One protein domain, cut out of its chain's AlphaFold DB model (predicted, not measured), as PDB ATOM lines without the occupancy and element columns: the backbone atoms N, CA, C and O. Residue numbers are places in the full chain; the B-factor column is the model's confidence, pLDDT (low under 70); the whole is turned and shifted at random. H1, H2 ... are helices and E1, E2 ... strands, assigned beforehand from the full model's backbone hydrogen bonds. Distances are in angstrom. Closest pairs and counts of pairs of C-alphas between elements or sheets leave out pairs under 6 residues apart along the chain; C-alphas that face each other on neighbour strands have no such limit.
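What this domain is: This is residues 132 to 333 and 350 to 359 of the 370 residues of an uncharacterized protein of Saprolegnia diclina (strain VS20) (UniProt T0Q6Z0). A strongly twisted sheet of five strands forms the core slab, with helices on both faces: H2 and H3 on one, H4 on the other, making three layers. The long helix H1 lies on the same face as H4, along the edge by E1 and E2, and its residues 132 to 142 run on past the sheet. The 212 printed residues hold eight named helices and five named strands, along the chain H1 E1 H2 E2 H3 E3 H4 H5 H6 H7 E4 H8 E5; the sheet's order is E1 E2 E5 E4 E3, antiparallel, and the class is mixed. The whole is compact, with a radius of gyration of the C-alphas of 18.3 A and spans of 59 by 55 by 32 A.

Where its parts are: H1, residues 132 to 161, runs 42.9 A from C-alpha 132 at (43.382, -17.375, -51.356). E1 is residues 165 to 170, H2 175 to 186, and E2 195 to 206, 31.3 A long, which bends by 59 degrees at residue 199. H3 is residues 207 to 217, E3 223 to 231, H4 236 to 242, H5 248 to 254, H6 269 to 276 and H7 294 to 300. E4, residues 309 to 318, is 25.8 A long; H8 is residues 320 to 331. E5, residues 350 to 358, runs 25.2 A to C-alpha 358 at (35.271, -14.254, -40.255).

How they stand to each other: Across the sheet, N 166 and O 205 of E1 and E2 are 2.8 A apart, N 197 and O 356 of E2 and E5 2.8 A, N 311 and O 353 of E4 and E5 2.9 A, and N 229 and O 312 of E3 and E4 2.8 A, within hydrogen-bond range. H1 is over E1 and E2 at a height over the sheet of 9.7 A; its closest C-alphas to E1 are Ala 154 and Leu 167, 5.2 A. H2 is on the opposite face, at a height of 8.1 A. H3 is over none of the strands. H6 touches H4, about perpendicular at 80 degrees, the closest C-alphas being Arg 238 and Ala 274, 4.1 A. H6 also touches H1, with residues 153 to 160 of H1 alone; the closest C-alphas are Leu 157 and Ala 270, 5.3 A. H5 is near H6, H7 is not on the sheet, and H8 is on it. Every O i to N i+4 pair is within hydrogen-bond range in H1, H2, H3, H4 and H6; the counts are 7 of 8 in H8, 0 of 3 in H5 and 1 of 3 in H7, with O i to N i+3 at 1 of 4 in both H5 and H7.

The domain as a whole: The C-alphas farthest apart, Arg 263 and Thr 332, are 63.0 A apart. Residues 334 to 349 are not printed, and C-alphas 333 and 350 are 28.4 A apart across the cut. The links H5 to H6 and H6 to H7 are long. Mean pLDDT of the printed part is 77.5; 60 residues are under 70, among them 291 to 307, 322 to 333 and 350 to 359.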
ATOM      1  N   ASP A 132      43.783 -17.216 -52.752       89.56
ATOM      2  CA  ASP A 132      43.382 -17.375 -51.356       89.56
ATOM      3  C   ASP A 132      44.618 -17.474 -50.437       89.56
ATOM      4  O   ASP A 132      44.653 -16.855 -49.377       89.56
ATOM      5  N   GLN A 133      45.667 -18.195 -50.854       92.44
ATOM      6  CA  GLN A 133      46.932 -18.295 -50.112       92.44
ATOM      7  C   GLN A 133      47.653 -16.949 -50.001       92.44
ATOM      8  O   GLN A 133      48.112 -16.592 -48.916       92.44
ATOM      9  N   VAL A 134      47.734 -16.190 -51.099       92.19
ATOM     10  CA  VAL A 134      48.338 -14.849 -51.098       92.19
ATOM     11  C   VAL A 134      47.571 -13.929 -50.152       92.19
ATOM     12  O   VAL A 134      48.190 -13.303 -49.299       92.19
ATOM     13  N   GLN A 135      46.235 -13.928 -50.208       87.44
ATOM     14  CA  GLN A 135      45.411 -13.133 -49.290       87.44
ATOM     15  C   GLN A 135      45.649 -13.507 -47.823       87.44
ATOM     16  O   GLN A 135      45.891 -12.632 -46.995       87.44
ATOM     17  N   VAL A 136      45.644 -14.803 -47.491       86.81
ATOM     18  CA  VAL A 136      45.906 -15.268 -46.119       86.81
ATOM     19  C   VAL A 136      47.306 -14.860 -45.647       86.81
ATOM     20  O   VAL A 136      47.466 -14.452 -44.495       86.81
ATOM     21  N   SER A 137      48.310 -14.951 -46.522       88.81
ATOM     22  CA  SER A 137      49.681 -14.524 -46.236       88.81
ATOM     23  C   SER A 137      49.772 -13.016 -45.992       88.81
ATOM     24  O   SER A 137      50.355 -12.595 -44.992       88.81
ATOM     25  N   ASP A 138      49.168 -12.205 -46.860       88.50
ATOM     26  CA  ASP A 138      49.163 -10.744 -46.742       88.50
ATOM     27  C   ASP A 138      48.468 -10.302 -45.447       88.50
ATOM     28  O   ASP A 138      48.998  -9.483 -44.690       88.50
ATOM     29  N   ASP A 139      47.332 -10.918 -45.118       83.81
ATOM     30  CA  ASP A 139      46.616 -10.662 -43.870       83.81
ATOM     31  C   ASP A 139      47.444 -11.040 -42.634       83.81
ATOM     32  O   ASP A 139      47.470 -10.309 -41.637       83.81
ATOM     33  N   ALA A 140      48.127 -12.188 -42.681       86.38
ATOM     34  CA  ALA A 140      49.007 -12.630 -41.605       86.38
ATOM     35  C   ALA A 140      50.203 -11.679 -41.436       86.38
ATOM     36  O   ALA A 140      50.569 -11.353 -40.304       86.38
ATOM     37  N   ALA A 141      50.770 -11.176 -42.536       88.81
ATOM     38  CA  ALA A 141      51.848 -10.195 -42.517       88.81
ATOM     39  C   ALA A 141      51.395  -8.861 -41.897       88.81
ATOM     40  O   ALA A 141      52.099  -8.305 -41.047       88.81
ATOM     41  N   LEU A 142      50.199  -8.374 -42.246       86.38
ATOM     42  CA  LEU A 142      49.608  -7.178 -41.636       86.38
ATOM     43  C   LEU A 142      49.385  -7.360 -40.126       86.38
ATOM     44  O   LEU A 142      49.753  -6.485 -39.336       86.38
ATOM     45  N   ALA A 143      48.848  -8.509 -39.706       85.81
ATOM     46  CA  ALA A 143      48.632  -8.834 -38.293       85.81
ATOM     47  C   ALA A 143      49.945  -8.936 -37.503       85.81
ATOM     48  O   ALA A 143      50.055  -8.405 -36.389       85.81
ATOM     49  N   ALA A 144      50.965  -9.567 -38.087       89.31
ATOM     50  CA  ALA A 144      52.293  -9.673 -37.498       89.31
ATOM     51  C   ALA A 144      52.949  -8.294 -37.347       89.31
ATOM     52  O   ALA A 144      53.455  -7.973 -36.271       89.31
ATOM     53  N   LYS A 145      52.864  -7.438 -38.376       91.00
ATOM     54  CA  LYS A 145      53.373  -6.061 -38.333       91.00
ATOM     55  C   LYS A 145      52.690  -5.246 -37.234       91.00
ATOM     56  O   LYS A 145      53.374  -4.611 -36.434       91.00
ATOM     57  N   ALA A 146      51.361  -5.298 -37.139       88.19
ATOM     58  CA  ALA A 146      50.613  -4.609 -36.087       88.19
ATOM     59  C   ALA A 146      50.989  -5.108 -34.679       88.19
ATOM     60  O   ALA A 146      51.155  -4.312 -33.753       88.19
ATOM     61  N   THR A 147      51.174  -6.420 -34.524       90.88
ATOM     62  CA  THR A 147      51.608  -7.040 -33.264       90.88
ATOM     63  C   THR A 147      53.013  -6.593 -32.873       90.88
ATOM     64  O   THR A 147      53.229  -6.231 -31.718       90.88
ATOM     65  N   LEU A 148      53.949  -6.560 -33.827       92.19
ATOM     66  CA  LEU A 148      55.317  -6.094 -33.606       92.19
ATOM     67  C   LEU A 148      55.361  -4.607 -33.232       92.19
ATOM     68  O   LEU A 148      56.093  -4.217 -32.324       92.19
ATOM     69  N   HIS A 149      54.567  -3.767 -33.901       91.69
ATOM     70  CA  HIS A 149      54.472  -2.350 -33.545       91.69
ATOM     71  C   HIS A 149      53.977  -2.164 -32.110       91.69
ATOM     72  O   HIS A 149      54.539  -1.352 -31.375       91.69
ATOM     73  N   LEU A 150      52.969  -2.934 -31.688       92.12
ATOM     74  CA  LEU A 150      52.443  -2.857 -30.328       92.12
ATOM     75  C   LEU A 150      53.389  -3.411 -29.274       92.12
ATOM     76  O   LEU A 150      53.496  -2.809 -28.210       92.12
ATOM     77  N   SER A 151      54.083  -4.516 -29.546       92.81
ATOM     78  CA  SER A 151      55.077  -5.049 -28.611       92.81
ATOM     79  C   SER A 151      56.250  -4.085 -28.451       92.81
ATOM     80  O   SER A 151      56.665  -3.808 -27.330       92.81
ATOM     81  N   THR A 152      56.722  -3.499 -29.554       93.12
ATOM     82  CA  THR A 152      57.776  -2.479 -29.537       93.12
ATOM     83  C   THR A 152      57.326  -1.268 -28.726       93.12
ATOM     84  O   THR A 152      58.015  -0.854 -27.795       93.12
ATOM     85  N   PHE A 153      56.136  -0.734 -29.016       93.69
ATOM     86  CA  PHE A 153      55.565   0.376 -28.258       93.69
ATOM     87  C   PHE A 153      55.412   0.047 -26.769       93.69
ATOM     88  O   PHE A 153      55.762   0.879 -25.942       93.69
ATOM     89  N   ALA A 154      54.953  -1.157 -26.416       94.00
ATOM     90  CA  ALA A 154      54.797  -1.583 -25.029       94.00
ATOM     91  C   ALA A 154      56.122  -1.584 -24.255       94.00
ATOM     92  O   ALA A 154      56.159  -1.097 -23.129       94.00
ATOM     93  N   VAL A 155      57.205  -2.076 -24.866       92.12
ATOM     94  CA  VAL A 155      58.541  -2.092 -24.247       92.12
ATOM     95  C   VAL A 155      59.054  -0.671 -24.008       92.12
ATOM     96  O   VAL A 155      59.521  -0.359 -22.912       92.12
ATOM     97  N   TYR A 156      58.932   0.214 -25.003       92.12
ATOM     98  CA  TYR A 156      59.320   1.616 -24.833       92.12
ATOM     99  C   TYR A 156      58.430   2.333 -23.815       92.12
ATOM    100  O   TYR A 156      58.937   3.085 -22.990       92.12
ATOM    101  N   LEU A 157      57.125   2.060 -23.800       92.50
ATOM    102  CA  LEU A 157      56.194   2.640 -22.836       92.50
ATOM    103  C   LEU A 157      56.527   2.220 -21.398       92.50
ATOM    104  O   LEU A 157      56.599   3.075 -20.517       92.50
ATOM    105  N   GLU A 158      56.783   0.934 -21.162       92.69
ATOM    106  CA  GLU A 158      57.197   0.423 -19.849       92.69
ATOM    107  C   GLU A 158      58.523   1.075 -19.419       92.69
ATOM    108  O   GLU A 158      58.665   1.490 -18.268       92.69
ATOM    109  N   SER A 159      59.455   1.275 -20.360       91.06
ATOM    110  CA  SER A 159      60.730   1.956 -20.103       91.06
ATOM    111  C   SER A 159      60.592   3.439 -19.758       91.06
ATOM    112  O   SER A 159      61.215   3.906 -18.809       91.06
ATOM    113  N   GLU A 160      59.781   4.177 -20.517       91.19
ATOM    114  CA  GLU A 160      59.633   5.627 -20.402       91.19
ATOM    115  C   GLU A 160      58.717   6.009 -19.237       91.19
ATOM    116  O   GLU A 160      58.787   7.128 -18.752       91.19
ATOM    117  N   THR A 161      57.869   5.102 -18.750       90.44
ATOM    118  CA  THR A 161      57.007   5.345 -17.576       90.44
ATOM    119  C   THR A 161      57.576   4.756 -16.281       90.44
ATOM    120  O   THR A 161      57.028   4.964 -15.195       90.44
ATOM    121  N   GLY A 162      58.702   4.036 -16.361       87.44
ATOM    122  CA  GLY A 162      59.278   3.317 -15.224       87.44
ATOM    123  C   GLY A 162      58.366   2.201 -14.704       87.44
ATOM    124  O   GLY A 162      58.346   1.948 -13.503       87.44
ATOM    125  N   GLY A 163      57.580   1.582 -15.590       89.19
ATOM    126  CA  GLY A 163      56.637   0.510 -15.263       89.19
ATOM    127  C   GLY A 163      55.251   0.961 -14.792       89.19
ATOM    128  O   GLY A 163      54.395   0.109 -14.558       89.19
ATOM    129  N   ASP A 164      54.988   2.268 -14.688       90.62
ATOM    130  CA  ASP A 164      53.678   2.775 -14.247       90.62
ATOM    131  C   ASP A 164      52.556   2.484 -15.253       90.62
ATOM    132  O   ASP A 164      51.380   2.381 -14.874       90.62
ATOM    133  N   VAL A 165      52.916   2.356 -16.535       92.94
ATOM    134  CA  VAL A 165      52.009   1.957 -17.607       92.94
ATOM    135  C   VAL A 165      52.585   0.754 -18.344       92.94
ATOM    136  O   VAL A 165      53.663   0.828 -18.932       92.94
ATOM    137  N   THR A 166      51.841  -0.351 -18.351       93.56
ATOM    138  CA  THR A 166      52.216  -1.572 -19.066       93.56
ATOM    139  C   THR A 166      51.115  -2.008 -20.025       93.56
ATOM    140  O   THR A 166      49.914  -1.918 -19.746       93.56
ATOM    141  N   LEU A 167      51.536  -2.499 -21.190       94.75
ATOM    142  CA  LEU A 167      50.668  -3.115 -22.184       94.75
ATOM    143  C   LEU A 167      51.192  -4.519 -22.460       94.75
ATOM    144  O   LEU A 167      52.230  -4.689 -23.093       94.75
ATOM    145  N   ARG A 168      50.486  -5.544 -21.984       93.19
ATOM    146  CA  ARG A 168      50.947  -6.935 -22.094       93.19
ATOM    147  C   ARG A 168      49.962  -7.768 -22.886       93.19
ATOM    148  O   ARG A 168      48.765  -7.760 -22.606       93.19
ATOM    149  N   ARG A 169      50.461  -8.512 -23.872       93.38
ATOM    150  CA  ARG A 169      49.654  -9.512 -24.574       93.38
ATOM    151  C   ARG A 169      49.334 -10.649 -23.605       93.38
ATOM    152  O   ARG A 169      50.230 -11.190 -22.968       93.38
ATOM    153  N   LEU A 170      48.058 -10.999 -23.499       93.38
ATOM    154  CA  LEU A 170      47.619 -12.167 -22.750       93.38
ATOM    155  C   LEU A 170      47.771 -13.416 -23.616       93.38
ATOM    156  O   LEU A 170      47.412 -13.413 -24.797       93.38
ATOM    157  N   GLU A 171      48.278 -14.483 -23.008       91.00
ATOM    158  CA  GLU A 171      48.294 -15.811 -23.616       91.00
ATOM    159  C   GLU A 171      46.872 -16.317 -23.875       91.00
ATOM    160  O   GLU A 171      45.913 -15.937 -23.196       91.00
ATOM    161  N   GLU A 172      46.730 -17.207 -24.853       87.88
ATOM    162  CA  GLU A 172      45.427 -17.743 -25.264       87.88
ATOM    163  C   GLU A 172      44.762 -18.587 -24.171       87.88
ATOM    164  O   GLU A 172      43.537 -18.634 -24.086       87.88
ATOM    165  N   THR A 173      45.563 -19.186 -23.292       91.31
ATOM    166  CA  THR A 173      45.135 -19.982 -22.132       91.31
ATOM    167  C   THR A 173      44.757 -19.125 -20.921       91.31
ATOM    168  O   THR A 173      44.164 -19.626 -19.963       91.31
ATOM    169  N   ASN A 174      45.067 -17.824 -20.932       93.00
ATOM    170  CA  ASN A 174      44.831 -16.956 -19.788       93.00
ATOM    171  C   ASN A 174      43.323 -16.782 -19.532       93.00
ATOM    172  O   ASN A 174      42.579 -16.300 -20.389       93.00
ATOM    173  N   ALA A 175      42.868 -17.086 -18.312       92.62
ATOM    174  CA  ALA A 175      41.455 -17.006 -17.938       92.62
ATOM    175  C   ALA A 175      40.837 -15.606 -18.130       92.62
ATOM    176  O   ALA A 175      39.663 -15.488 -18.485       92.62
ATOM    177  N   GLN A 176      41.600 -14.528 -17.908       89.44
ATOM    178  CA  GLN A 176      41.129 -13.163 -18.167       89.44
ATOM    179  C   GLN A 176      40.988 -12.907 -19.672       89.44
ATOM    180  O   GLN A 176      39.974 -12.353 -20.099       89.44
ATOM    181  N   GLY A 177      41.957 -13.367 -20.468       90.81
ATOM    182  CA  GLY A 177      41.927 -13.278 -21.928       90.81
ATOM    183  C   GLY A 177      40.738 -14.028 -22.528       90.81
ATOM    184  O   GLY A 177      39.999 -13.461 -23.333       90.81
ATOM    185  N   LEU A 178      40.484 -15.254 -22.062       91.31
ATOM    186  CA  LEU A 178      39.343 -16.076 -22.477       91.31
ATOM    187  C   LEU A 178      38.000 -15.410 -22.159       91.31
ATOM    188  O   LEU A 178      37.126 -15.351 -23.025       91.31
ATOM    189  N   ARG A 179      37.838 -14.844 -20.953       90.62
ATOM    190  CA  ARG A 179      36.618 -14.102 -20.584       90.62
ATOM    191  C   ARG A 179      36.399 -12.876 -21.466       90.62
ATOM    192  O   ARG A 179      35.275 -12.641 -21.893       90.62
ATOM    193  N   CYS A 180      37.450 -12.112 -21.760       90.38
ATOM    194  CA  CYS A 180      37.348 -10.940 -22.630       90.38
ATOM    195  C   CYS A 180      37.026 -11.315 -24.073       90.38
ATOM    196  O   CYS A 180      36.142 -10.707 -24.667       90.38
ATOM    197  N   ARG A 181      37.688 -12.343 -24.613       90.88
ATOM    198  CA  ARG A 181      37.402 -12.899 -25.938       90.88
ATOM    199  C   ARG A 181      35.941 -13.329 -26.042       90.88
ATOM    200  O   ARG A 181      35.247 -12.908 -26.960       90.88
ATOM    201  N   ARG A 182      35.462 -14.101 -25.063       89.56
ATOM    202  CA  ARG A 182      34.069 -14.551 -24.987       89.56
ATOM    203  C   ARG A 182      33.095 -13.377 -24.910       89.56
ATOM    204  O   ARG A 182      32.167 -13.322 -25.704       89.56
ATOM    205  N   ALA A 183      33.353 -12.401 -24.038       88.31
ATOM    206  CA  ALA A 183      32.530 -11.199 -23.941       88.31
ATOM    207  C   ALA A 183      32.498 -10.413 -25.260       88.31
ATOM    208  O   ALA A 183      31.462  -9.859 -25.609       88.31
ATOM    209  N   ALA A 184      33.602 -10.364 -26.004       87.12
ATOM    210  CA  ALA A 184      33.634  -9.710 -27.303       87.12
ATOM    211  C   ALA A 184      32.754 -10.460 -28.323       87.12
ATOM    212  O   ALA A 184      31.962  -9.836 -29.019       87.12
ATOM    213  N   ILE A 185      32.868 -11.787 -28.401       86.94
ATOM    214  CA  ILE A 185      32.156 -12.613 -29.391       86.94
ATOM    215  C   ILE A 185      30.656 -12.718 -29.072       86.94
ATOM    216  O   ILE A 185      29.824 -12.607 -29.965       86.94
ATOM    217  N   GLU A 186      30.290 -12.897 -27.802       86.25
ATOM    218  CA  GLU A 186      28.889 -13.070 -27.392       86.25
ATOM    219  C   GLU A 186      28.088 -11.762 -27.444       86.25
ATOM    220  O   GLU A 186      26.886 -11.791 -27.697       86.25
ATOM    221  N   ASN A 187      28.740 -10.609 -27.250       85.06
ATOM    222  CA  ASN A 187      28.080  -9.298 -27.304       85.06
ATOM    223  C   ASN A 187      28.098  -8.670 -28.709       85.06
ATOM    224  O   ASN A 187      27.982  -7.452 -28.849       85.06
ATOM    225  N   VAL A 188      28.227  -9.482 -29.757       81.25
ATOM    226  CA  VAL A 188      28.013  -9.047 -31.142       81.25
ATOM    227  C   VAL A 188      26.523  -8.784 -31.356       81.25
ATOM    228  O   VAL A 188      25.664  -9.598 -31.011       81.25
ATOM    229  N   ARG A 189      26.179  -7.632 -31.934       73.81
ATOM    230  CA  ARG A 189      24.784  -7.286 -32.212       73.81
ATOM    231  C   ARG A 189      24.247  -8.167 -33.342       73.81
ATOM    232  O   ARG A 189      24.774  -8.169 -34.452       73.81
ATOM    233  N   LYS A 190      23.154  -8.887 -33.075       70.69
ATOM    234  CA  LYS A 190      22.488  -9.741 -34.073       70.69
ATOM    235  C   LYS A 190      22.090  -8.912 -35.306       70.69
ATOM    236  O   LYS A 190      21.480  -7.851 -35.169       70.69
ATOM    237  N   GLY A 191      22.441  -9.399 -36.498       63.12
ATOM    238  CA  GLY A 191      22.154  -8.746 -37.783       63.12
ATOM    239  C   GLY A 191      23.148  -7.658 -38.210       63.12
ATOM    240  O   GLY A 191      22.897  -6.983 -39.204       63.12
ATOM    241  N   TRP A 192      24.247  -7.452 -37.474       59.84
ATOM    242  CA  TRP A 192      25.299  -6.487 -37.811       59.84
ATOM    243  C   TRP A 192      26.601  -7.210 -38.190       59.84
ATOM    244  O   TRP A 192      27.447  -7.444 -37.334       59.84
ATOM    245  N   GLY A 193      26.760  -7.520 -39.482       53.91
ATOM    246  CA  GLY A 193      28.027  -7.971 -40.080       53.91
ATOM    247  C   GLY A 193      28.457  -9.418 -39.786       53.91
ATOM    248  O   GLY A 193      27.791 -10.151 -39.058       53.91
ATOM    249  N   SER A 194      29.558  -9.821 -40.431       58.44
ATOM    250  CA  SER A 194      30.174 -11.157 -40.378       58.44
ATOM    251  C   SER A 194      30.683 -11.535 -38.975       58.44
ATOM    252  O   SER A 194      30.879 -10.665 -38.123       58.44
ATOM    253  N   GLU A 195      30.878 -12.837 -38.727       67.50
ATOM    254  CA  GLU A 195      31.238 -13.389 -37.411       67.50
ATOM    255  C   GLU A 195      32.503 -12.766 -36.839       67.50
ATOM    256  O   GLU A 195      33.438 -12.468 -37.568       67.50
ATOM    257  N   MET A 196      32.568 -12.608 -35.520       76.94
ATOM    258  CA  MET A 196      33.671 -11.907 -34.886       76.94
ATOM    259  C   MET A 196      34.836 -12.832 -34.452       76.94
ATOM    260  O   MET A 196      34.701 -13.522 -33.450       76.94
ATOM    261  N   GLN A 197      36.008 -12.825 -35.105       82.44
ATOM    262  CA  GLN A 197      37.247 -13.472 -34.652       82.44
ATOM    263  C   GLN A 197      38.242 -12.529 -33.970       82.44
ATOM    264  O   GLN A 197      38.966 -11.747 -34.581       82.44
ATOM    265  N   VAL A 198      38.345 -12.650 -32.654       87.19
ATOM    266  CA  VAL A 198      39.389 -11.974 -31.873       87.19
ATOM    267  C   VAL A 198      40.755 -12.588 -32.210       87.19
ATOM    268  O   VAL A 198      40.923 -13.800 -32.097       87.19
ATOM    269  N   GLN A 199      41.747 -11.784 -32.595       87.94
ATOM    270  CA  GLN A 199      43.113 -12.272 -32.823       87.94
ATOM    271  C   GLN A 199      43.882 -12.326 -31.503       87.94
ATOM    272  O   GLN A 199      44.265 -13.397 -31.027       87.94
ATOM    273  N   HIS A 200      44.049 -11.172 -30.858       90.12
ATOM    274  CA  HIS A 200      44.874 -11.015 -29.663       90.12
ATOM    275  C   HIS A 200      44.139 -10.209 -28.596       90.12
ATOM    276  O   HIS A 200      43.325  -9.343 -28.906       90.12
ATOM    277  N   VAL A 201      44.432 -10.486 -27.327       93.56
ATOM    278  CA  VAL A 201      43.915  -9.711 -26.195       93.56
ATOM    279  C   VAL A 201      45.104  -9.133 -25.449       93.56
ATOM    280  O   VAL A 201      46.017  -9.864 -25.075       93.56
ATOM    281  N   TYR A 202      45.086  -7.827 -25.235       94.25
ATOM    282  CA  TYR A 202      46.090  -7.095 -24.484       94.25
ATOM    283  C   TYR A 202      45.481  -6.597 -23.176       94.25
ATOM    284  O   TYR A 202      44.359  -6.090 -23.141       94.25
ATOM    285  N   LYS A 203      46.232  -6.736 -22.091       93.88
ATOM    286  CA  LYS A 203      45.919  -6.148 -20.795       93.88
ATOM    287  C   LYS A 203      46.656  -4.825 -20.673       93.88
ATOM    288  O   LYS A 203      47.860  -4.769 -20.918       93.88
ATOM    289  N   MET A 204      45.923  -3.787 -20.291       93.12
ATOM    290  CA  MET A 204      46.475  -2.468 -20.015       93.12
ATOM    291  C   MET A 204      46.458  -2.233 -18.506       93.12
ATOM    292  O   MET A 204      45.396  -2.231 -17.873       93.12
ATOM    293  N   GLU A 205      47.632  -2.027 -17.927       92.75
ATOM    294  CA  GLU A 205      47.785  -1.622 -16.534       92.75
ATOM    295  C   GLU A 205      48.298  -0.192 -16.523       92.75
ATOM    296  O   GLU A 205      49.335   0.107 -17.096       92.75
ATOM    297  N   HIS A 206      47.530   0.708 -15.919       92.50
ATOM    298  CA  HIS A 206      47.852   2.128 -15.869       92.50
ATOM    299  C   HIS A 206      47.655   2.589 -14.431       92.50
ATOM    300  O   HIS A 206      46.524   2.850 -14.014       92.50
ATOM    301  N   LEU A 207      48.733   2.576 -13.641       90.56
ATOM    302  CA  LEU A 207      48.668   2.811 -12.195       90.56
ATOM    303  C   LEU A 207      48.113   4.207 -11.859       90.56
ATOM    304  O   LEU A 207      47.163   4.276 -11.068       90.56
ATOM    305  N   PRO A 208      48.583   5.309 -12.485       88.62
ATOM    306  CA  PRO A 208      48.035   6.638 -12.220       88.62
ATOM    307  C   PRO A 208      46.547   6.752 -12.569       88.62
ATOM    308  O   PRO A 208      45.762   7.303 -11.794       88.62
ATOM    309  N   LEU A 209      46.126   6.217 -13.719       87.88
ATOM    310  CA  LEU A 209      44.728   6.280 -14.147       87.88
ATOM    311  C   LEU A 209      43.841   5.419 -13.247       87.88
ATOM    312  O   LEU A 209      42.754   5.855 -12.869       87.88
ATOM    313  N   LEU A 210      44.310   4.236 -12.846       89.19
ATOM    314  CA  LEU A 210      43.587   3.362 -11.928       89.19
ATOM    315  C   LEU A 210      43.394   4.020 -10.556       89.19
ATOM    316  O   LEU A 210      42.289   3.959 -10.019       89.19
ATOM    317  N   ALA A 211      44.419   4.681 -10.013       89.25
ATOM    318  CA  ALA A 211      44.315   5.404  -8.746       89.25
ATOM    319  C   ALA A 211      43.271   6.531  -8.824       89.25
ATOM    320  O   ALA A 211      42.410   6.649  -7.950       89.25
ATOM    321  N   ARG A 212      43.278   7.308  -9.917       87.31
ATOM    322  CA  ARG A 212      42.294   8.380 -10.164       87.31
ATOM    323  C   ARG A 212      40.880   7.825 -10.343       87.31
ATOM    324  O   ARG A 212      39.932   8.368  -9.778       87.31
ATOM    325  N   PHE A 213      40.740   6.715 -11.066       87.00
ATOM    326  CA  PHE A 213      39.471   6.007 -11.228       87.00
ATOM    327  C   PHE A 213      38.925   5.516  -9.882       87.00
ATOM    328  O   PHE A 213      37.756   5.735  -9.579       87.00
ATOM    329  N   GLN A 214      39.761   4.887  -9.052       88.81
ATOM    330  CA  GLN A 214      39.359   4.395  -7.733       88.81
ATOM    331  C   GLN A 214      38.988   5.537  -6.785       88.81
ATOM    332  O   GLN A 214      38.003   5.417  -6.061       88.81
ATOM    333  N   ALA A 215      39.726   6.650  -6.809       87.62
ATOM    334  CA  ALA A 215      39.381   7.843  -6.040       87.62
ATOM    335  C   ALA A 215      37.998   8.386  -6.436       87.62
ATOM    336  O   ALA A 215      37.183   8.663  -5.561       87.62
ATOM    337  N   ARG A 216      37.693   8.448  -7.741       83.88
ATOM    338  CA  ARG A 216      36.367   8.852  -8.236       83.88
ATOM    339  C   ARG A 216      35.278   7.852  -7.845       83.88
ATOM    340  O   ARG A 216      34.212   8.258  -7.403       83.88
ATOM    341  N   ALA A 217      35.547   6.554  -7.969       83.38
ATOM    342  CA  ALA A 217      34.596   5.498  -7.632       83.38
ATOM    343  C   ALA A 217      34.223   5.469  -6.136       83.38
ATOM    344  O   ALA A 217      33.126   5.039  -5.792       83.38
ATOM    345  N   ARG A 218      35.115   5.933  -5.249       84.56
ATOM    346  CA  ARG A 218      34.873   6.013  -3.797       84.56
ATOM    347  C   ARG A 218      33.921   7.135  -3.381       84.56
ATOM    348  O   ARG A 218      33.413   7.072  -2.270       84.56
ATOM    349  N   LEU A 219      33.661   8.125  -4.240       80.56
ATOM    350  CA  LEU A 219      32.789   9.266  -3.917       80.56
ATOM    351  C   LEU A 219      31.302   8.883  -3.751       80.56
ATOM    352  O   LEU A 219      30.517   9.715  -3.315       80.56
ATOM    353  N   GLY A 220      30.925   7.627  -4.028       71.94
ATOM    354  CA  GLY A 220      29.545   7.145  -3.912       71.94
ATOM    355  C   GLY A 220      28.645   7.657  -5.044       71.94
ATOM    356  O   GLY A 220      29.045   8.505  -5.831       71.94
ATOM    357  N   GLY A 221      27.443   7.091  -5.184       75.88
ATOM    358  CA  GLY A 221      26.435   7.573  -6.149       75.88
ATOM    359  C   GLY A 221      26.629   7.165  -7.617       75.88
ATOM    360  O   GLY A 221      25.804   7.510  -8.455       75.88
ATOM    361  N   HIS A 222      27.667   6.393  -7.951       81.06
ATOM    362  CA  HIS A 222      27.937   5.972  -9.330       81.06
ATOM    363  C   HIS A 222      27.880   4.450  -9.508       81.06
ATOM    364  O   HIS A 222      28.334   3.689  -8.649       81.06
ATOM    365  N   LYS A 223      27.389   3.985 -10.665       84.44
ATOM    366  CA  LYS A 223      27.454   2.563 -11.056       84.44
ATOM    367  C   LYS A 223      28.672   2.323 -11.943       84.44
ATOM    368  O   LYS A 223      28.924   3.078 -12.875       84.44
ATOM    369  N   ILE A 224      29.401   1.234 -11.707       86.88
ATOM    370  CA  ILE A 224      30.527   0.831 -12.563       86.88
ATOM    371  C   ILE A 224      30.043  -0.244 -13.535       86.88
ATOM    372  O   ILE A 224      29.595  -1.307 -13.107       86.88
ATOM    373  N   LYS A 225      30.151   0.009 -14.844       87.38
ATOM    374  CA  LYS A 225      29.856  -0.986 -15.891       87.38
ATOM    375  C   LYS A 225      31.072  -1.189 -16.802       87.38
ATOM    376  O   LYS A 225      31.860  -0.273 -17.025       87.38
ATOM    377  N   GLY A 226      31.225  -2.410 -17.312       88.06
ATOM    378  CA  GLY A 226      32.179  -2.725 -18.375       88.06
ATOM    379  C   GLY A 226      31.549  -2.427 -19.731       88.06
ATOM    380  O   GLY A 226      30.520  -3.019 -20.050       88.06
ATOM    381  N   LEU A 227      32.133  -1.513 -20.504       88.25
ATOM    382  CA  LEU A 227      31.629  -1.112 -21.819       88.25
ATOM    383  C   LEU A 227      32.732  -1.224 -22.871       88.25
ATOM    384  O   LEU A 227      33.907  -0.983 -22.586       88.25
ATOM    385  N   PHE A 228      32.342  -1.583 -24.086       88.56
ATOM    386  CA  PHE A 228      33.218  -1.612 -25.248       88.56
ATOM    387  C   PHE A 228      33.350  -0.223 -25.870       88.56
ATOM    388  O   PHE A 228      32.396   0.549 -25.856       88.56
ATOM    389  N   CYS A 229      34.520   0.077 -26.426       85.81
ATOM    390  CA  CYS A 229      34.837   1.320 -27.120       85.81
ATOM    391  C   CYS A 229      35.686   1.040 -28.366       85.81
ATOM    392  O   CYS A 229      36.691   0.331 -28.275       85.81
ATOM    393  N   SER A 230      35.287   1.591 -29.517       84.69
ATOM    394  CA  SER A 230      36.052   1.512 -30.773       84.69
ATOM    395  C   SER A 230      37.277   2.398 -30.641       84.69
ATOM    396  O   SER A 230      37.153   3.585 -30.319       84.69
ATOM    397  N   LEU A 231      38.452   1.831 -30.899       84.19
ATOM    398  CA  LEU A 231      39.697   2.578 -30.949       84.19
ATOM    399  C   LEU A 231      40.221   2.597 -32.389       84.19
ATOM    400  O   LEU A 231      40.560   1.545 -32.934       84.19
ATOM    401  N   PRO A 232      40.352   3.780 -33.012       85.31
ATOM    402  CA  PRO A 232      41.107   3.913 -34.246       85.31
ATOM    403  C   PRO A 232      42.563   3.489 -34.030       85.31
ATOM    404  O   PRO A 232      43.162   3.827 -33.005       85.31
ATOM    405  N   ALA A 233      43.155   2.816 -35.019       85.62
ATOM    406  CA  ALA A 233      44.552   2.378 -34.966       85.62
ATOM    407  C   ALA A 233      45.522   3.537 -34.668       85.62
ATOM    408  O   ALA A 233      46.445   3.388 -33.872       85.62
ATOM    409  N   ALA A 234      45.263   4.714 -35.248       88.06
ATOM    410  CA  ALA A 234      46.079   5.911 -35.057       88.06
ATOM    411  C   ALA A 234      46.028   6.469 -33.622       88.06
ATOM    412  O   ALA A 234      47.028   6.978 -33.129       88.06
ATOM    413  N   SER A 235      44.885   6.363 -32.936       88.75
ATOM    414  CA  SER A 235      44.704   6.883 -31.570       88.75
ATOM    415  C   SER A 235      45.143   5.900 -30.485       88.75
ATOM    416  O   SER A 235      45.321   6.294 -29.333       88.75
ATOM    417  N   LEU A 236      45.315   4.622 -30.827       89.88
ATOM    418  CA  LEU A 236      45.614   3.549 -29.879       89.88
ATOM    419  C   LEU A 236      46.790   3.858 -28.929       89.88
ATOM    420  O   LEU A 236      46.617   3.680 -27.723       89.88
ATOM    421  N   PRO A 237      47.950   4.357 -29.395       91.75
ATOM    422  CA  PRO A 237      49.083   4.602 -28.504       91.75
ATOM    423  C   PRO A 237      48.805   5.694 -27.472       91.75
ATOM    424  O   PRO A 237      49.160   5.552 -26.301       91.75
ATOM    425  N   ARG A 238      48.100   6.754 -27.889       90.81
ATOM    426  CA  ARG A 238      47.631   7.812 -26.994       90.81
ATOM    427  C   ARG A 238      46.693   7.253 -25.940       90.81
ATOM    428  O   ARG A 238      46.878   7.520 -24.758       90.81
ATOM    429  N   CYS A 239      45.724   6.438 -26.351       89.50
ATOM    430  CA  CYS A 239      44.767   5.835 -25.430       89.50
ATOM    431  C   CYS A 239      45.433   4.924 -24.400       89.50
ATOM    432  O   CYS A 239      45.017   4.913 -23.245       89.50
ATOM    433  N   VAL A 240      46.463   4.181 -24.804       91.00
ATOM    434  CA  VAL A 240      47.205   3.302 -23.897       91.00
ATOM    435  C   VAL A 240      48.050   4.110 -22.912       91.00
ATOM    436  O   VAL A 240      48.005   3.843 -21.714       91.00
ATOM    437  N   ALA A 241      48.801   5.106 -23.385       90.69
ATOM    438  CA  ALA A 241      49.722   5.858 -22.535       90.69
ATOM    439  C   ALA A 241      49.026   6.906 -21.650       90.69
ATOM    440  O   ALA A 241      49.394   7.089 -20.489       90.69
ATOM    441  N   LEU A 242      48.021   7.598 -22.188       88.00
ATOM    442  CA  LEU A 242      47.411   8.791 -21.591       88.00
ATOM    443  C   LEU A 242      45.927   8.605 -21.232       88.00
ATOM    444  O   LEU A 242      45.296   9.481 -20.636       88.00
ATOM    445  N   GLY A 243      45.344   7.456 -21.576       86.88
ATOM    446  CA  GLY A 243      43.918   7.211 -21.415       86.88
ATOM    447  C   GLY A 243      43.067   7.953 -22.449       86.88
ATOM    448  O   GLY A 243      43.542   8.443 -23.470       86.88
ATOM    449  N   LEU A 244      41.765   8.032 -22.179       80.75
ATOM    450  CA  LEU A 244      40.775   8.641 -23.078       80.75
ATOM    451  C   LEU A 244      40.536  10.134 -22.782       80.75
ATOM    452  O   LEU A 244      39.500  10.676 -23.148       80.75
ATOM    453  N   THR A 245      41.451  10.791 -22.068       71.69
ATOM    454  CA  THR A 245      41.258  12.171 -21.597       71.69
ATOM    455  C   THR A 245      41.864  13.198 -22.553       71.69
ATOM    456  O   THR A 245      42.875  12.933 -23.204       71.69
ATOM    457  N   SER A 246      41.247  14.381 -22.621       63.91
ATOM    458  CA  SER A 246      41.757  15.521 -23.400       63.91
ATOM    459  C   SER A 246      42.753  16.395 -22.616       63.91
ATOM    460  O   SER A 246      43.349  17.293 -23.203       63.91
ATOM    461  N   ASP A 247      42.943  16.146 -21.314       64.88
ATOM    462  CA  ASP A 247      43.790  16.956 -20.421       64.88
ATOM    463  C   ASP A 247      45.285  16.709 -20.701       64.88
ATOM    464  O   ASP A 247      45.904  15.832 -20.096       64.88
ATOM    465  N   GLU A 248      45.891  17.486 -21.601       62.25
ATOM    466  CA  GLU A 248      47.309  17.339 -21.969       62.25
ATOM    467  C   GLU A 248      48.290  17.665 -20.825       62.25
ATOM    468  O   GLU A 248      49.336  17.027 -20.704       62.25
ATOM    469  N   GLU A 249      47.945  18.591 -19.928       58.12
ATOM    470  CA  GLU A 249      48.860  19.071 -18.878       58.12
ATOM    471  C   GLU A 249      49.242  17.982 -17.866       58.12
ATOM    472  O   GLU A 249      50.397  17.870 -17.462       58.12
ATOM    473  N   LYS A 250      48.295  17.113 -17.496       60.81
ATOM    474  CA  LYS A 250      48.521  16.030 -16.518       60.81
ATOM    475  C   LYS A 250      49.201  14.807 -17.142       60.81
ATOM    476  O   LYS A 250      49.679  13.932 -16.422       60.81
ATOM    477  N   ASN A 251      49.247  14.754 -18.469       60.78
ATOM    478  CA  ASN A 251      49.747  13.630 -19.254       60.78
ATOM    479  C   ASN A 251      51.273  13.665 -19.440       60.78
ATOM    480  O   ASN A 251      51.897  12.627 -19.656       60.78
ATOM    481  N   THR A 252      51.898  14.834 -19.284       61.41
ATOM    482  CA  THR A 252      53.358  14.996 -19.385       61.41
ATOM    483  C   THR A 252      54.118  14.413 -18.191       61.41
ATOM    484  O   THR A 252      55.262  13.995 -18.364       61.41
ATOM    485  N   ILE A 253      53.470  14.313 -17.023       71.81
ATOM    486  CA  ILE A 253      54.062  13.880 -15.742       71.81
ATOM    487  C   ILE A 253      54.313  12.359 -15.699       71.81
ATOM    488  O   ILE A 253      55.148  11.887 -14.934       71.81
ATOM    489  N   ILE A 254      53.617  11.580 -16.534       83.56
ATOM    490  CA  ILE A 254      53.693  10.105 -16.531       83.56
ATOM    491  C   ILE A 254      55.025   9.607 -17.117       83.56
ATOM    492  O   ILE A 254      55.552   8.579 -16.697       83.56
ATOM    493  N   PHE A 255      55.575  10.337 -18.087       86.25
ATOM    494  CA  PHE A 255      56.803   9.960 -18.779       86.25
ATOM    495  C   PHE A 255      58.036  10.504 -18.046       86.25
ATOM    496  O   PHE A 255      58.249  11.718 -17.956       86.25
ATOM    497  N   LYS A 256      58.855   9.574 -17.567       84.25
ATOM    498  CA  LYS A 256      60.140   9.749 -16.889       84.25
ATOM    499  C   LYS A 256      61.291   9.610 -17.901       84.25
ATOM    500  O   LYS A 256      61.064   9.508 -19.108       84.25
ATOM    501  N   ASP A 257      62.531   9.629 -17.418       74.94
ATOM    502  CA  ASP A 257      63.697   9.314 -18.247       74.94
ATOM    503  C   ASP A 257      63.747   7.799 -18.531       74.94
ATOM    504  O   ASP A 257      63.590   6.977 -17.627       74.94
ATOM    505  N   SER A 258      63.941   7.425 -19.800       76.94
ATOM    506  CA  SER A 258      63.994   6.022 -20.223       76.94
ATOM    507  C   SER A 258      65.356   5.395 -19.946       76.94
ATOM    508  O   SER A 258      66.396   6.008 -20.192       76.94
ATOM    509  N   TRP A 259      65.371   4.123 -19.538       72.88
ATOM    510  CA  TRP A 259      66.617   3.358 -19.381       72.88
ATOM    511  C   TRP A 259      67.353   3.108 -20.707       72.88
ATOM    512  O   TRP A 259      68.544   2.809 -20.704       72.88
ATOM    513  N   TYR A 260      66.673   3.290 -21.844       73.00
ATOM    514  CA  TYR A 260      67.277   3.271 -23.179       73.00
ATOM    515  C   TYR A 260      68.057   4.541 -23.526       73.00
ATOM    516  O   TYR A 260      68.746   4.553 -24.542       73.00
ATOM    517  N   SER A 261      67.967   5.604 -22.722       72.50
ATOM    518  CA  SER A 261      68.706   6.850 -22.947       72.50
ATOM    519  C   SER A 261      70.207   6.643 -22.713       72.50
ATOM    520  O   SER A 261      70.726   6.855 -21.620       72.50
ATOM    521  N   ILE A 262      70.922   6.195 -23.748       63.72
ATOM    522  CA  ILE A 262      72.367   5.954 -23.714       63.72
ATOM    523  C   ILE A 262      73.097   7.238 -24.139       63.72
ATOM    524  O   ILE A 262      72.815   7.818 -25.183       63.72
ATOM    525  N   ARG A 263      74.086   7.666 -23.340       61.56
ATOM    526  CA  ARG A 263      75.042   8.749 -23.674       61.56
ATOM    527  C   ARG A 263      74.394  10.094 -24.048       61.56
ATOM    528  O   ARG A 263      74.772  10.724 -25.029       61.56
ATOM    529  N   GLY A 264      73.433  10.556 -23.249       62.19
ATOM    530  CA  GLY A 264      72.877  11.911 -23.369       62.19
ATOM    531  C   GLY A 264      71.849  12.104 -24.489       62.19
ATOM    532  O   GLY A 264      71.258  13.178 -24.573       62.19
ATOM    533  N   GLN A 265      71.570  11.079 -25.302       68.56
ATOM    534  CA  GLN A 265      70.412  11.086 -26.195       68.56
ATOM    535  C   GLN A 265      69.187  10.577 -25.436       68.56
ATOM    536  O   GLN A 265      69.102   9.403 -25.074       68.56
ATOM    537  N   ARG A 266      68.240  11.481 -25.161       70.69
ATOM    538  CA  ARG A 266      66.946  11.114 -24.578       70.69
ATOM    539  C   ARG A 266      66.119  10.377 -25.621       70.69
ATOM    540  O   ARG A 266      65.701  10.971 -26.612       70.69
ATOM    541  N   HIS A 267      65.856   9.098 -25.380       75.75
ATOM    542  CA  HIS A 267      64.936   8.323 -26.204       75.75
ATOM    543  C   HIS A 267      63.508   8.486 -25.669       75.75
ATOM    544  O   HIS A 267      63.184   7.990 -24.589       75.75
ATOM    545  N   THR A 268      62.678   9.202 -26.432       85.81
ATOM    546  CA  THR A 268      61.278   9.564 -26.126       85.81
ATOM    547  C   THR A 268      60.305   8.973 -27.148       85.81
ATOM    548  O   THR A 268      59.378   9.641 -27.608       85.81
ATOM    549  N   TYR A 269      60.535   7.730 -27.570       89.88
ATOM    550  CA  TYR A 269      59.769   7.089 -28.637       89.88
ATOM    551  C   TYR A 269      58.279   6.965 -28.288       89.88
ATOM    552  O   TYR A 269      57.426   7.434 -29.045       89.88
ATOM    553  N   ALA A 270      57.952   6.371 -27.137       89.88
ATOM    554  CA  ALA A 270      56.571   6.168 -26.713       89.88
ATOM    555  C   ALA A 270      55.879   7.503 -26.410       89.88
ATOM    556  O   ALA A 270      54.725   7.691 -26.798       89.88
ATOM    557  N   ARG A 271      56.591   8.457 -25.794       90.00
ATOM    558  CA  ARG A 271      56.102   9.819 -25.548       90.00
ATOM    559  C   ARG A 271      55.757  10.538 -26.846       90.00
ATOM    560  O   ARG A 271      54.661  11.087 -26.950       90.00
ATOM    561  N   HIS A 272      56.643  10.526 -27.842       89.88
ATOM    562  CA  HIS A 272      56.371  11.146 -29.141       89.88
ATOM    563  C   HIS A 272      55.165  10.509 -29.814       89.88
ATOM    564  O   HIS A 272      54.250  11.211 -30.225       89.88
ATOM    565  N   LEU A 273      55.124   9.182 -29.855       91.12
ATOM    566  CA  LEU A 273      54.083   8.449 -30.558       91.12
ATOM    567  C   LEU A 273      52.705   8.591 -29.875       91.12
ATOM    568  O   LEU A 273      51.683   8.663 -30.554       91.12
ATOM    569  N   ALA A 274      52.661   8.704 -28.544       89.62
ATOM    570  CA  ALA A 274      51.436   8.981 -27.794       89.62
ATOM    571  C   ALA A 274      50.960  10.440 -27.914       89.62
ATOM    572  O   ALA A 274      49.755  10.684 -27.934       89.62
ATOM    573  N   THR A 275      51.880  11.406 -27.990       87.94
ATOM    574  CA  THR A 275      51.542  12.839 -28.105       87.94
ATOM    575  C   THR A 275      51.163  13.237 -29.528       87.94
ATOM    576  O   THR A 275      50.245  14.031 -29.701       87.94
ATOM    577  N   SER A 276      51.787  12.639 -30.549       89.88
ATOM    578  CA  SER A 276      51.444  12.871 -31.959       89.88
ATOM    579  C   SER A 276      50.140  12.196 -32.388       89.88
ATOM    580  O   SER A 276      49.577  12.540 -33.425       89.88
ATOM    581  N   ALA A 277      49.684  11.188 -31.642       89.44
ATOM    582  CA  ALA A 277      48.468  10.456 -31.959       89.44
ATOM    583  C   ALA A 277      47.204  11.301 -31.673       89.44
ATOM    584  O   ALA A 277      47.147  12.015 -30.665       89.44
ATOM    585  N   PRO A 278      46.166  11.213 -32.526       87.75
ATOM    586  CA  PRO A 278      44.965  12.030 -32.395       87.75
ATOM    587  C   PRO A 278      44.126  11.642 -31.172       87.75
ATOM    588  O   PRO A 278      44.002  10.461 -30.823       87.75
ATOM    589  N   THR A 279      43.505  12.644 -30.546       82.56
ATOM    590  CA  THR A 279      42.537  12.471 -29.455       82.56
ATOM    591  C   THR A 279      41.275  11.755 -29.923       82.56
ATOM    592  O   THR A 279      40.848  11.896 -31.067       82.56
ATOM    593  N   ILE A 280      40.639  11.018 -29.011       78.06
ATOM    594  CA  ILE A 280      39.320  10.426 -29.244       78.06
ATOM    595  C   ILE A 280      38.252  11.326 -28.627       78.06
ATOM    596  O   ILE A 280      38.323  11.651 -27.444       78.06
ATOM    597  N   GLU A 281      37.234  11.675 -29.409       69.56
ATOM    598  CA  GLU A 281      36.046  12.371 -28.915       69.56
ATOM    599  C   GLU A 281      35.169  11.414 -28.080       69.56
ATOM    600  O   GLU A 281      34.618  10.431 -28.586       69.56
ATOM    601  N   LEU A 282      35.035  11.690 -26.780       66.50
ATOM    602  CA  LEU A 282      34.058  11.052 -25.884       66.50
ATOM    603  C   LEU A 282      32.723  11.833 -25.945       66.50
ATOM    604  O   LEU A 282      32.789  13.053 -26.075       66.50
ATOM    605  N   PRO A 283      31.512  11.219 -25.852       53.38
ATOM    606  CA  PRO A 283      31.185   9.879 -25.346       53.38
ATOM    607  C   PRO A 283      30.512   8.935 -26.372       53.38
ATOM    608  O   PRO A 283      30.035   7.866 -25.999       53.38
ATOM    609  N   LYS A 284      30.465   9.282 -27.668       57.50
ATOM    610  CA  LYS A 284      29.669   8.563 -28.694       57.50
ATOM    611  C   LYS A 284      30.128   7.126 -29.016       57.50
ATOM    612  O   LYS A 284      29.530   6.481 -29.873       57.50
ATOM    613  N   ARG A 285      31.177   6.615 -28.361       63.19
ATOM    614  CA  ARG A 285      31.818   5.332 -28.705       63.19
ATOM    615  C   ARG A 285      31.662   4.216 -27.676       63.19
ATOM    616  O   ARG A 285      32.088   3.105 -27.974       63.19
ATOM    617  N   PHE A 286      31.046   4.457 -26.516       78.06
ATOM    618  CA  PHE A 286      30.815   3.385 -25.543       78.06
ATOM    619  C   PHE A 286      29.532   2.605 -25.842       78.06
ATOM    620  O   PHE A 286      28.464   3.187 -26.004       78.06
ATOM    621  N   SER A 287      29.621   1.276 -25.867       80.12
ATOM    622  CA  SER A 287      28.467   0.394 -26.045       80.12
ATOM    623  C   SER A 287      28.572  -0.862 -25.189       80.12
ATOM    624  O   SER A 287      29.656  -1.301 -24.812       80.12
ATOM    625  N   ARG A 288      27.422  -1.478 -24.900       80.69
ATOM    626  CA  ARG A 288      27.365  -2.848 -24.365       80.69
ATOM    627  C   ARG A 288      27.765  -3.885 -25.415       80.69
ATOM    628  O   ARG A 288      28.203  -4.971 -25.051       80.69
ATOM    629  N   TYR A 289      27.600  -3.552 -26.693       81.31
ATOM    630  CA  TYR A 289      27.902  -4.443 -27.802       81.31
ATOM    631  C   TYR A 289      29.331  -4.234 -28.291       81.31
ATOM    632  O   TYR A 289      29.832  -3.111 -28.329       81.31
ATOM    633  N   SER A 290      29.976  -5.323 -28.694       71.75
ATOM    634  CA  SER A 290      31.307  -5.300 -29.306       71.75
ATOM    635  C   SER A 290      31.278  -4.791 -30.747       71.75
ATOM    636  O   SER A 290      32.285  -4.305 -31.254       71.75
ATOM    637  N   THR A 291      30.111  -4.854 -31.393       65.56
ATOM    638  CA  THR A 291      29.874  -4.278 -32.715       65.56
ATOM    639  C   THR A 291      29.356  -2.847 -32.612       65.56
ATOM    640  O   THR A 291      28.212  -2.627 -32.201       65.56
ATOM    641  N   LEU A 292      30.173  -1.879 -33.018       61.84
ATOM    642  CA  LEU A 292      29.849  -0.454 -32.956       61.84
ATOM    643  C   LEU A 292      29.284   0.073 -34.287       61.84
ATOM    644  O   LEU A 292      29.418  -0.570 -35.325       61.84
ATOM    645  N   LEU A 293      28.604   1.231 -34.248       56.78
ATOM    646  CA  LEU A 293      27.929   1.889 -35.391       56.78
ATOM    647  C   LEU A 293      28.814   2.026 -36.635       56.78
ATOM    648  O   LEU A 293      28.324   1.863 -37.750       56.78
ATOM    649  N   GLU A 294      30.108   2.243 -36.425       56.47
ATOM    650  CA  GLU A 294      31.134   2.339 -37.466       56.47
ATOM    651  C   GLU A 294      31.190   1.056 -38.328       56.47
ATOM    652  O   GLU A 294      31.345   1.131 -39.540       56.47
ATOM    653  N   HIS A 295      30.909  -0.123 -37.758       56.53
ATOM    654  CA  HIS A 295      30.893  -1.397 -38.491       56.53
ATOM    655  C   HIS A 295      29.634  -1.627 -39.341       56.53
ATOM    656  O   HIS A 295      29.608  -2.552 -40.152       56.53
ATOM    657  N   LYS A 296      28.577  -0.819 -39.169       50.69
ATOM    658  CA  LYS A 296      27.353  -0.914 -39.982       50.69
ATOM    659  C   LYS A 296      27.559  -0.325 -41.382       50.69
ATOM    660  O   LYS A 296      26.998  -0.854 -42.337       50.69
ATOM    661  N   ALA A 297      28.348   0.745 -41.499       50.19
ATOM    662  CA  ALA A 297      28.663   1.381 -42.781       50.19
ATOM    663  C   ALA A 297      29.567   0.486 -43.650       50.19
ATOM    664  O   ALA A 297      29.311   0.314 -44.843       50.19
ATOM    665  N   ASP A 298      30.541  -0.180 -43.024       48.69
ATOM    666  CA  ASP A 298      31.449  -1.117 -43.702       48.69
ATOM    667  C   ASP A 298      30.765  -2.429 -44.113       48.69
ATOM    668  O   ASP A 298      31.123  -3.038 -45.111       48.69
ATOM    669  N   ALA A 299      29.738  -2.880 -43.385       48.44
ATOM    670  CA  ALA A 299      28.968  -4.059 -43.790       48.44
ATOM    671  C   ALA A 299      28.138  -3.822 -45.071       48.44
ATOM    672  O   ALA A 299      27.766  -4.782 -45.743       48.44
ATOM    673  N   MET A 300      27.836  -2.560 -45.406       45.78
ATOM    674  CA  MET A 300      27.132  -2.184 -46.641       45.78
ATOM    675  C   MET A 300      28.071  -1.849 -47.803       45.78
ATOM    676  O   MET A 300      27.653  -1.903 -48.957       45.78
ATOM    677  N   THR A 301      29.331  -1.527 -47.518       44.59
ATOM    678  CA  THR A 301      30.355  -1.209 -48.515       44.59
ATOM    679  C   THR A 301      31.405  -2.311 -48.463       44.59
ATOM    680  O   THR A 301      32.288  -2.318 -47.620       44.59
ATOM    681  N   SER A 302      31.289  -3.303 -49.344       42.84
ATOM    682  CA  SER A 302      32.084  -4.544 -49.365       42.84
ATOM    683  C   SER A 302      33.605  -4.373 -49.591       42.84
ATOM    684  O   SER A 302      34.258  -5.301 -50.058       42.84
ATOM    685  N   SER A 303      34.174  -3.195 -49.336       42.34
ATOM    686  CA  SER A 303      35.538  -2.788 -49.685       42.34
ATOM    687  C   SER A 303      36.549  -2.864 -48.535       42.34
ATOM    688  O   SER A 303      37.744  -2.869 -48.805       42.34
ATOM    689  N   THR A 304      36.119  -2.964 -47.274       45.94
ATOM    690  CA  THR A 304      37.004  -2.995 -46.081       45.94
ATOM    691  C   THR A 304      37.012  -4.367 -45.393       45.94
ATOM    692  O   THR A 304      37.086  -4.504 -44.169       45.94
ATOM    693  N   SER A 305      36.912  -5.428 -46.195       46.28
ATOM    694  CA  SER A 305      36.985  -6.817 -45.741       46.28
ATOM    695  C   SER A 305      38.425  -7.185 -45.362       46.28
ATOM    696  O   SER A 305      39.240  -7.428 -46.242       46.28
ATOM    697  N   GLY A 306      38.729  -7.258 -44.061       57.53
ATOM    698  CA  GLY A 306      39.994  -7.814 -43.546       57.53
ATOM    699  C   GLY A 306      40.836  -6.881 -42.673       57.53
ATOM    700  O   GLY A 306      41.810  -7.331 -42.077       57.53
ATOM    701  N   GLU A 307      40.455  -5.610 -42.532       69.69
ATOM    702  CA  GLU A 307      41.248  -4.645 -41.766       69.69
ATOM    703  C   GLU A 307      41.241  -4.947 -40.255       69.69
ATOM    704  O   GLU A 307      40.201  -5.247 -39.657       69.69
ATOM    705  N   LEU A 308      42.420  -4.865 -39.630       76.75
ATOM    706  CA  LEU A 308      42.608  -5.063 -38.191       76.75
ATOM    707  C   LEU A 308      41.944  -3.931 -37.412       76.75
ATOM    708  O   LEU A 308      42.238  -2.757 -37.628       76.75
ATOM    709  N   ARG A 309      41.083  -4.288 -36.455       82.88
ATOM    710  CA  ARG A 309      40.369  -3.316 -35.620       82.88
ATOM    711  C   ARG A 309      40.715  -3.490 -34.153       82.88
ATOM    712  O   ARG A 309      40.956  -4.604 -33.676       82.88
ATOM    713  N   TYR A 310      40.692  -2.374 -33.432       86.88
ATOM    714  CA  TYR A 310      40.972  -2.327 -32.005       86.88
ATOM    715  C   TYR A 310      39.702  -1.999 -31.230       86.88
ATOM    716  O   TYR A 310      39.007  -1.022 -31.506       86.88
ATOM    717  N   LEU A 311      39.412  -2.826 -30.232       88.56
ATOM    718  CA  LEU A 311      38.255  -2.693 -29.365       88.56
ATOM    719  C   LEU A 311      38.727  -2.657 -27.913       88.56
ATOM    720  O   LEU A 311      39.316  -3.614 -27.417       88.56
ATOM    721  N   ALA A 312      38.455  -1.575 -27.198       89.56
ATOM    722  CA  ALA A 312      38.753  -1.482 -25.776       89.56
ATOM    723  C   ALA A 312      37.554  -1.899 -24.930       89.56
ATOM    724  O   ALA A 312      36.454  -1.391 -25.112       89.56
ATOM    725  N   LEU A 313      37.774  -2.769 -23.952       90.81
ATOM    726  CA  LEU A 313      36.851  -3.052 -22.862       90.81
ATOM    727  C   LEU A 313      37.258  -2.214 -21.646       90.81
ATOM    728  O   LEU A 313      38.260  -2.489 -20.977       90.81
ATOM    729  N   CYS A 314      36.463  -1.184 -21.372       89.25
ATOM    730  CA  CYS A 314      36.735  -0.175 -20.361       89.25
ATOM    731  C   CYS A 314      35.814  -0.327 -19.151       89.25
ATOM    732  O   CYS A 314      34.634  -0.648 -19.287       89.25
ATOM    733  N   ARG A 315      36.337  -0.028 -17.959       88.81
ATOM    734  CA  ARG A 315      35.523   0.198 -16.759       88.81
ATOM    735  C   ARG A 315      35.065   1.650 -16.775       88.81
ATOM    736  O   ARG A 315      35.899   2.549 -16.740       88.81
ATOM    737  N   VAL A 316      33.760   1.870 -16.837       87.25
ATOM    738  CA  VAL A 316      33.167   3.207 -16.934       87.25
ATOM    739  C   VAL A 316      32.377   3.489 -15.662       87.25
ATOM    740  O   VAL A 316      31.544   2.676 -15.257       87.25
ATOM    741  N   VAL A 317      32.671   4.627 -15.029       86.44
ATOM    742  CA  VAL A 317      31.859   5.193 -13.944       86.44
ATOM    743  C   VAL A 317      30.684   5.909 -14.596       86.44
ATOM    744  O   VAL A 317      30.894   6.798 -15.417       86.44
ATOM    745  N   LEU A 318      29.468   5.480 -14.280       82.81
ATOM    746  CA  LEU A 318      28.242   6.025 -14.844       82.81
ATOM    747  C   LEU A 318      27.481   6.812 -13.783       82.81
ATOM    748  O   LEU A 318      27.225   6.295 -12.689       82.81
ATOM    749  N   ASP A 319      27.077   8.017 -14.164       79.88
ATOM    750  CA  ASP A 319      26.098   8.824 -13.440       79.88
ATOM    751  C   ASP A 319      24.686   8.262 -13.655       79.88
ATOM    752  O   ASP A 319      24.436   7.527 -14.618       79.88
ATOM    753  N   GLU A 320      23.750   8.603 -12.765       71.50
ATOM    754  CA  GLU A 320      22.381   8.067 -12.777       71.50
ATOM    755  C   GLU A 320      21.682   8.268 -14.134       71.50
ATOM    756  O   GLU A 320      21.149   7.308 -14.695       71.50
ATOM    757  N   SER A 321      21.829   9.444 -14.751       70.56
ATOM    758  CA  SER A 321      21.280   9.764 -16.080       70.56
ATOM    759  C   SER A 321      21.811   8.861 -17.207       70.56
ATOM    760  O   SER A 321      21.071   8.448 -18.101       70.56
ATOM    761  N   CYS A 322      23.092   8.481 -17.163       68.94
ATOM    762  CA  CYS A 322      23.682   7.560 -18.137       68.94
ATOM    763  C   CYS A 322      23.234   6.112 -17.906       68.94
ATOM    764  O   CYS A 322      23.210   5.306 -18.843       68.94
ATOM    765  N   THR A 323      22.896   5.755 -16.663       66.94
ATOM    766  CA  THR A 323      22.383   4.416 -16.359       66.94
ATOM    767  C   THR A 323      20.994   4.210 -16.948       66.94
ATOM    768  O   THR A 323      20.775   3.171 -17.571       66.94
ATOM    769  N   GLU A 324      20.130   5.224 -16.878       65.75
ATOM    770  CA  GLU A 324      18.796   5.213 -17.485       65.75
ATOM    771  C   GLU A 324      18.856   5.098 -19.011       65.75
ATOM    772  O   GLU A 324      18.159   4.262 -19.580       65.75
ATOM    773  N   TYR A 325      19.752   5.836 -19.682       69.62
ATOM    774  CA  TYR A 325      19.952   5.708 -21.132       69.62
ATOM    775  C   TYR A 325      20.313   4.268 -21.529       69.62
ATOM    776  O   TYR A 325      19.659   3.658 -22.378       69.62
ATOM    777  N   LEU A 326      21.310   3.676 -20.864       67.69
ATOM    778  CA  LEU A 326      21.751   2.314 -21.167       67.69
ATOM    779  C   LEU A 326      20.695   1.254 -20.825       67.69
ATOM    780  O   LEU A 326      20.726   0.167 -21.402       67.69
ATOM    781  N   ASP A 327      19.832   1.512 -19.845       66.94
ATOM    782  CA  ASP A 327      18.749   0.606 -19.463       66.94
ATOM    783  C   ASP A 327      17.515   0.793 -20.379       66.94
ATOM    784  O   ASP A 327      16.841  -0.187 -20.696       66.94
ATOM    785  N   SER A 328      17.290   1.988 -20.940       61.91
ATOM    786  CA  SER A 328      16.244   2.270 -21.943       61.91
ATOM    787  C   SER A 328      16.507   1.626 -23.316       61.91
ATOM    788  O   SER A 328      15.576   1.164 -23.988       61.91
ATOM    789  N   GLU A 329      17.780   1.486 -23.716       61.12
ATOM    790  CA  GLU A 329      18.168   0.682 -24.888       61.12
ATOM    791  C   GLU A 329      17.803  -0.808 -24.722       61.12
ATOM    792  O   GLU A 329      17.684  -1.529 -25.717       61.12
ATOM    793  N   MET A 330      17.613  -1.276 -23.478       53.00
ATOM    794  CA  MET A 330      17.187  -2.641 -23.161       53.00
ATOM    795  C   MET A 330      15.669  -2.801 -23.318       53.00
ATOM    796  O   MET A 330      15.217  -3.721 -23.998       53.00
ATOM    797  N   SER A 331      14.885  -1.893 -22.728       45.50
ATOM    798  CA  SER A 331      13.418  -1.981 -22.680       45.50
ATOM    799  C   SER A 331      12.736  -1.688 -24.017       45.50
ATOM    800  O   SER A 331      11.717  -2.300 -24.330       45.50
ATOM    801  N   THR A 332      13.331  -0.850 -24.870       46.03
ATOM    802  CA  THR A 332      12.836  -0.608 -26.242       46.03
ATOM    803  C   THR A 332      13.016  -1.800 -27.193       46.03
ATOM    804  O   THR A 332      12.555  -1.744 -28.333       46.03
ATOM    805  N   ARG A 333      13.677  -2.890 -26.768       46.72
ATOM    806  CA  ARG A 333      13.962  -4.057 -27.629       46.72
ATOM    807  C   ARG A 333      13.669  -5.422 -27.001       46.72
ATOM    808  O   ARG A 333      13.827  -6.440 -27.671       46.72
ATOM    809  N   CYS A 350      41.447  -2.570 -17.312       35.84
ATOM    810  CA  CYS A 350      40.834  -2.514 -18.647       35.84
ATOM    811  C   CYS A 350      41.610  -3.410 -19.632       35.84
ATOM    812  O   CYS A 350      42.833  -3.516 -19.538       35.84
ATOM    813  N   ASN A 351      40.915  -4.022 -20.595       37.22
ATOM    814  CA  ASN A 351      41.509  -4.938 -21.579       37.22
ATOM    815  C   ASN A 351      41.220  -4.446 -23.001       37.22
ATOM    816  O   ASN A 351      40.093  -4.071 -23.292       37.22
ATOM    817  N   ILE A 352      42.204  -4.468 -23.896       34.97
ATOM    818  CA  ILE A 352      42.044  -4.117 -25.313       34.97
ATOM    819  C   ILE A 352      42.067  -5.413 -26.127       34.97
ATOM    820  O   ILE A 352      43.051  -6.149 -26.121       34.97
ATOM    821  N   GLY A 353      40.966  -5.724 -26.801       33.09
ATOM    822  CA  GLY A 353      40.842  -6.838 -27.735       33.09
ATOM    823  C   GLY A 353      41.095  -6.384 -29.171       33.09
ATOM    824  O   GLY A 353      40.565  -5.374 -29.621       33.09
ATOM    825  N   LEU A 354      41.901  -7.150 -29.895       32.84
ATOM    826  CA  LEU A 354      42.177  -6.992 -31.318       32.84
ATOM    827  C   LEU A 354      41.289  -7.978 -32.082       32.84
ATOM    828  O   LEU A 354      41.246  -9.159 -31.729       32.84
ATOM    829  N   TYR A 355      40.548  -7.510 -33.084       35.19
ATOM    830  CA  TYR A 355      39.456  -8.265 -33.702       35.19
ATOM    831  C   TYR A 355      39.477  -8.200 -35.246       35.19
ATOM    832  O   TYR A 355      39.795  -7.160 -35.818       35.19
ATOM    833  N   ARG A 356      39.122  -9.323 -35.895       35.50
ATOM    834  CA  ARG A 356      38.939  -9.543 -37.339       35.50
ATOM    835  C   ARG A 356      37.612 -10.275 -37.637       35.50
ATOM    836  O   ARG A 356      37.406 -11.337 -37.065       35.50
ATOM    837  N   PRO A 357      36.738  -9.827 -38.550       33.19
ATOM    838  CA  PRO A 357      35.553 -10.598 -38.943       33.19
ATOM    839  C   PRO A 357      35.898 -11.869 -39.755       33.19
ATOM    840  O   PRO A 357      36.698 -11.792 -40.686       33.19
ATOM    841  N   ILE A 358      35.278 -13.016 -39.456       33.31
ATOM    842  CA  ILE A 358      35.271 -14.254 -40.255       33.31
ATOM    843  C   ILE A 358      34.045 -14.259 -41.170       33.31
ATOM    844  O   ILE A 358      32.912 -14.073 -40.728       33.31
ATOM    845  N   HIS A 359      34.267 -14.567 -42.448       32.22
ATOM    846  CA  HIS A 359      33.204 -14.949 -43.370       32.22
ATOM    847  C   HIS A 359      32.926 -16.458 -43.286       32.22
ATOM    848  O   HIS A 359      33.874 -17.246 -43.292       32.22
TER     849      HIS A 359